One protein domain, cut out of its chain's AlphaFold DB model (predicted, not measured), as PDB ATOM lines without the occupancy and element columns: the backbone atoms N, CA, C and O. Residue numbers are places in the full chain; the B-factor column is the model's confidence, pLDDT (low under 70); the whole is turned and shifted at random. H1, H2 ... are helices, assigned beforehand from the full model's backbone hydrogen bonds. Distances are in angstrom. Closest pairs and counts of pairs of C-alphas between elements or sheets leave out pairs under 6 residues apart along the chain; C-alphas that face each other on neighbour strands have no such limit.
ATOM      1  N   ALA A   2     150.416 157.188 168.632       89.81
ATOM      2  CA  ALA A   2     149.854 156.772 169.929       89.81
ATOM      3  C   ALA A   2     148.466 156.098 169.842       89.81
ATOM      4  O   ALA A   2     148.271 155.032 170.414       89.81
ATOM      5  N   ALA A   3     147.522 156.667 169.083       94.06
ATOM      6  CA  ALA A   3     146.165 156.116 168.970       94.06
ATOM      7  C   ALA A   3     146.143 154.694 168.380       94.06
ATOM      8  O   ALA A   3     145.471 153.813 168.902       94.06
ATOM      9  N   THR A   4     146.929 154.450 167.331       93.94
ATOM     10  CA  THR A   4     147.083 153.123 166.717       93.94
ATOM     11  C   THR A   4     147.697 152.111 167.683       93.94
ATOM     12  O   THR A   4     147.247 150.972 167.729       93.94
ATOM     13  N   THR A   5     148.677 152.521 168.495       93.38
ATOM     14  CA  THR A   5     149.276 151.654 169.519       93.38
ATOM     15  C   THR A   5     148.269 151.303 170.614       93.38
ATOM     16  O   THR A   5     148.167 150.144 170.997       93.38
ATOM     17  N   VAL A   6     147.481 152.275 171.080       94.44
ATOM     18  CA  VAL A   6     146.428 152.043 172.083       94.44
ATOM     19  C   VAL A   6     145.349 151.103 171.543       94.44
ATOM     20  O   VAL A   6     144.959 150.167 172.233       94.44
ATOM     21  N   LEU A   7     144.913 151.292 170.294       93.94
ATOM     22  CA  LEU A   7     143.944 150.402 169.648       93.94
ATOM     23  C   LEU A   7     144.481 148.974 169.492       93.94
ATOM     24  O   LEU A   7     143.752 148.021 169.753       93.94
ATOM     25  N   ALA A   8     145.754 148.817 169.122       91.50
ATOM     26  CA  ALA A   8     146.386 147.503 169.025       91.50
ATOM     27  C   ALA A   8     146.465 146.800 170.393       91.50
ATOM     28  O   ALA A   8     146.156 145.615 170.492       91.50
ATOM     29  N   LEU A   9     146.818 147.532 171.454       88.94
ATOM     30  CA  LEU A   9     146.859 146.993 172.817       88.94
ATOM     31  C   LEU A   9     145.468 146.602 173.326       88.94
ATOM     32  O   LEU A   9     145.330 145.554 173.948       88.94
ATOM     33  N   LEU A  10     144.434 147.395 173.023       86.62
ATOM     34  CA  LEU A  10     143.048 147.052 173.350       86.62
ATOM     35  C   LEU A  10     142.593 145.790 172.614       86.62
ATOM     36  O   LEU A  10     142.010 144.911 173.236       86.62
ATOM     37  N   ALA A  11     142.896 145.663 171.321       85.06
ATOM     38  CA  ALA A  11     142.557 144.465 170.556       85.06
ATOM     39  C   ALA A  11     143.219 143.208 171.149       85.06
ATOM     40  O   ALA A  11     142.553 142.193 171.338       85.06
ATOM     41  N   ILE A  12     144.502 143.294 171.513       81.38
ATOM     42  CA  ILE A  12     145.230 142.197 172.169       81.38
ATOM     43  C   ILE A  12     144.635 141.886 173.550       81.38
ATOM     44  O   ILE A  12     144.476 140.715 173.892       81.38
ATOM     45  N   TYR A  13     144.265 142.909 174.325       79.44
ATOM     46  CA  TYR A  13     143.609 142.740 175.621       79.44
ATOM     47  C   TYR A  13     142.262 142.021 175.487       79.44
ATOM     48  O   TYR A  13     142.030 141.063 176.210       79.44
ATOM     49  N   PHE A  14     141.411 142.413 174.534       75.44
ATOM     50  CA  PHE A  14     140.121 141.752 174.301       75.44
ATOM     51  C   PHE A  14     140.276 140.290 173.861       75.44
ATOM     52  O   PHE A  14     139.518 139.439 174.316       75.44
ATOM     53  N   VAL A  15     141.279 139.979 173.034       74.88
ATOM     54  CA  VAL A  15     141.574 138.594 172.624       74.88
ATOM     55  C   VAL A  15     142.114 137.754 173.792       74.88
ATOM     56  O   VAL A  15     141.766 136.584 173.916       74.88
ATOM     57  N   GLY A  16     142.956 138.328 174.660       68.62
ATOM     58  CA  GLY A  16     143.531 137.633 175.821       68.62
ATOM     59  C   GLY A  16     142.604 137.539 177.041       68.62
ATOM     60  O   GLY A  16     142.756 136.618 177.846       68.62
ATOM     61  N   PHE A  17     141.651 138.467 177.163       67.31
ATOM     62  CA  PHE A  17     140.627 138.507 178.211       67.31
ATOM     63  C   PHE A  17     139.768 137.242 178.193       67.31
ATOM     64  O   PHE A  17     139.517 136.647 179.236       67.31
ATOM     65  N   ASP A  18     139.386 136.794 176.999       63.62
ATOM     66  CA  ASP A  18     138.500 135.645 176.830       63.62
ATOM     67  C   ASP A  18     139.217 134.304 177.039       63.62
ATOM     68  O   ASP A  18     138.647 133.346 177.538       63.62
ATOM     69  N   GLN A  19     140.514 134.236 176.734       59.06
ATOM     70  CA  GLN A  19     141.284 132.986 176.749       59.06
ATOM     71  C   GLN A  19     141.958 132.670 178.097       59.06
ATOM     72  O   GLN A  19     142.826 131.801 178.156       59.06
ATOM     73  N   GLY A  20     141.612 133.381 179.177       58.12
ATOM     74  CA  GLY A  20     142.162 133.125 180.515       58.12
ATOM     75  C   GLY A  20     143.577 133.667 180.768       58.12
ATOM     76  O   GLY A  20     144.145 133.389 181.821       58.12
ATOM     77  N   ALA A  21     144.150 134.472 179.859       64.06
ATOM     78  CA  ALA A  21     145.448 135.124 180.091       64.06
ATOM     79  C   ALA A  21     145.356 136.231 181.160       64.06
ATOM     80  O   ALA A  21     146.318 136.475 181.887       64.06
ATOM     81  N   VAL A  22     144.193 136.885 181.267       56.06
ATOM     82  CA  VAL A  22     143.868 137.851 182.323       56.06
ATOM     83  C   VAL A  22     142.412 137.652 182.726       56.06
ATOM     84  O   VAL A  22     141.506 138.139 182.059       56.06
ATOM     85  N   SER A  23     142.182 136.944 183.829       60.88
ATOM     86  CA  SER A  23     140.856 136.855 184.431       60.88
ATOM     87  C   SER A  23     140.731 137.860 185.582       60.88
ATOM     88  O   SER A  23     141.356 137.711 186.631       60.88
ATOM     89  N   LEU A  24     139.916 138.897 185.376       61.66
ATOM     90  CA  LEU A  24     139.563 139.879 186.411       61.66
ATOM     91  C   LEU A  24     138.338 139.458 187.236       61.66
ATOM     92  O   LEU A  24     138.147 139.969 188.337       61.66
ATOM     93  N   PHE A  25     137.529 138.527 186.722       62.03
ATOM     94  CA  PHE A  25     136.267 138.091 187.333       62.03
ATOM     95  C   PHE A  25     136.271 136.618 187.787       62.03
ATOM     96  O   PHE A  25     135.236 136.109 188.201       62.03
ATOM     97  N   GLY A  26     137.427 135.944 187.783       56.34
ATOM     98  CA  GLY A  26     137.556 134.528 188.157       56.34
ATOM     99  C   GLY A  26     137.537 133.578 186.955       56.34
ATOM    100  O   GLY A  26     137.420 134.007 185.809       56.34
ATOM    101  N   SER A  27     137.680 132.270 187.185       60.97
ATOM    102  CA  SER A  27     137.763 131.237 186.133       60.97
ATOM    103  C   SER A  27     136.523 131.113 185.229       60.97
ATOM    104  O   SER A  27     136.444 130.170 184.452       60.97
ATOM    105  N   ASP A  28     135.552 132.018 185.353       62.03
ATOM    106  CA  ASP A  28     134.325 132.056 184.569       62.03
ATOM    107  C   ASP A  28     134.591 132.690 183.202       62.03
ATOM    108  O   ASP A  28     134.495 133.901 182.988       62.03
ATOM    109  N   SER A  29     134.961 131.838 182.259       69.19
ATOM    110  CA  SER A  29     135.156 132.182 180.861       69.19
ATOM    111  C   SER A  29     133.904 131.806 180.055       69.19
ATOM    112  O   SER A  29     133.969 131.091 179.065       69.19
ATOM    113  N   HIS A  30     132.724 132.296 180.458       73.38
ATOM    114  CA  HIS A  30     131.452 131.973 179.784       73.38
ATOM    115  C   HIS A  30     131.482 132.199 178.267       73.38
ATOM    116  O   HIS A  30     130.882 131.447 177.504       73.38
ATOM    117  N   VAL A  31     132.175 133.248 177.827       75.69
ATOM    118  CA  VAL A  31     132.330 133.564 176.406       75.69
ATOM    119  C   VAL A  31     133.298 132.576 175.738       75.69
ATOM    120  O   VAL A  31     132.987 132.067 174.663       75.69
ATOM    121  N   HIS A  32     134.380 132.189 176.414       78.62
ATOM    122  CA  HIS A  32     135.305 131.150 175.957       78.62
ATOM    123  C   HIS A  32     134.606 129.812 175.758       78.62
ATOM    124  O   HIS A  32     134.749 129.210 174.700       78.62
ATOM    125  N   GLU A  33     133.835 129.357 176.748       78.38
ATOM    126  CA  GLU A  33     133.086 128.102 176.662       78.38
ATOM    127  C   GLU A  33     131.989 128.186 175.598       78.38
ATOM    128  O   GLU A  33     131.847 127.259 174.808       78.38
ATOM    129  N   PHE A  34     131.299 129.326 175.471       82.75
ATOM    130  CA  PHE A  34     130.333 129.552 174.393       82.75
ATOM    131  C   PHE A  34     130.964 129.399 172.999       82.75
ATOM    132  O   PHE A  34     130.415 128.707 172.139       82.75
ATOM    133  N   PHE A  35     132.127 130.012 172.759       79.19
ATOM    134  CA  PHE A  35     132.827 129.889 171.476       79.19
ATOM    135  C   PHE A  35     133.481 128.517 171.286       79.19
ATOM    136  O   PHE A  35     133.516 128.003 170.164       79.19
ATOM    137  N   HIS A  36     133.974 127.909 172.361       84.50
ATOM    138  CA  HIS A  36     134.516 126.557 172.362       84.50
ATOM    139  C   HIS A  36     133.436 125.535 171.969       84.50
ATOM    140  O   HIS A  36     133.640 124.752 171.038       84.50
ATOM    141  N   ASP A  37     132.247 125.635 172.564       87.31
ATOM    142  CA  ASP A  37     131.089 124.792 172.267       87.31
ATOM    143  C   ASP A  37     130.476 125.086 170.897       87.31
ATOM    144  O   ASP A  37     130.068 124.158 170.196       87.31
ATOM    145  N   ALA A  38     130.474 126.342 170.444       85.88
ATOM    146  CA  ALA A  38     130.078 126.675 169.078       85.88
ATOM    147  C   ALA A  38     130.999 126.005 168.044       85.88
ATOM    148  O   ALA A  38     130.525 125.503 167.023       85.88
ATOM    149  N   ARG A  39     132.311 125.931 168.309       85.94
ATOM    150  CA  ARG A  39     133.262 125.201 167.454       85.94
ATOM    151  C   ARG A  39     132.971 123.702 167.438       85.94
ATOM    152  O   ARG A  39     133.011 123.107 166.361       85.94
ATOM    153  N   HIS A  40     132.646 123.118 168.592       89.75
ATOM    154  CA  HIS A  40     132.231 121.718 168.677       89.75
ATOM    155  C   HIS A  40     130.948 121.458 167.890       89.75
ATOM    156  O   HIS A  40     130.885 120.496 167.126       89.75
ATOM    157  N   LEU A  41     129.949 122.337 168.023       87.44
ATOM    158  CA  LEU A  41     128.687 122.251 167.288       87.44
ATOM    159  C   LEU A  41     128.906 122.328 165.770       87.44
ATOM    160  O   LEU A  41     128.248 121.620 165.012       87.44
ATOM    161  N   LEU A  42     129.854 123.153 165.327       89.38
ATOM    162  CA  LEU A  42     130.249 123.272 163.922       89.38
ATOM    163  C   LEU A  42     131.177 122.134 163.450       89.38
ATOM    164  O   LEU A  42     131.598 122.131 162.293       89.38
ATOM    165  N   GLY A  43     131.490 121.162 164.315       84.31
ATOM    166  CA  GLY A  43     132.295 119.983 163.990       84.31
ATOM    167  C   GLY A  43     133.797 120.249 163.874       84.31
ATOM    168  O   GLY A  43     134.537 119.384 163.404       84.31
TER     169      GLY A  43
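AT A GLANCE: This is residues 2 to 43 of the 47 residues of an uncharacterized protein of Mycobacterium kansasii (UniProt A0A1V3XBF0). Two helices, H1 and then the shorter H2, come near each other at a corner and spread from it as a wide, open V, with the long link between them looping out at the corner. The far parts of both arms, residues 2 to 12 and 36 to 43, stand free. The printed part has 42 residues with two named helices and no named strand, class all helix. It is loose, with a radius of gyration of the C-alphas of 13.0 A, and flat, spanning 40 by 25 by 10 A.

HOW THE PARTS SIT: H1, residues 2 to 18, and H2, residues 30 to 41, are close but not clearly touching, with 2 pairs of C-alphas within 8 A. Their closest C-alphas, those of Asp 18 and His 32, are 5.6 A apart. They run the same way at a steep tilt of 69 degrees, only just short of about perpendicular. In H2 every O i to N i+4 pair is within hydrogen-bond range; in H1 12 of 13 are.

IN THESE COORDINATES: H1 begins at C-alpha 2 (149.854, 156.772, 169.929) and is 25.0 A long. H2 is 16.1 A long and ends at C-alpha 41 (128.687, 122.251, 167.288).

THE WHOLE: The farthest C-alphas, those of Ala 2 and Gly 43, are 41.2 A apart. The printed part has no cut, and the link from H1 to H2 is long, 11 residues. The model's pLDDT is under 70 at residues 16 to 29.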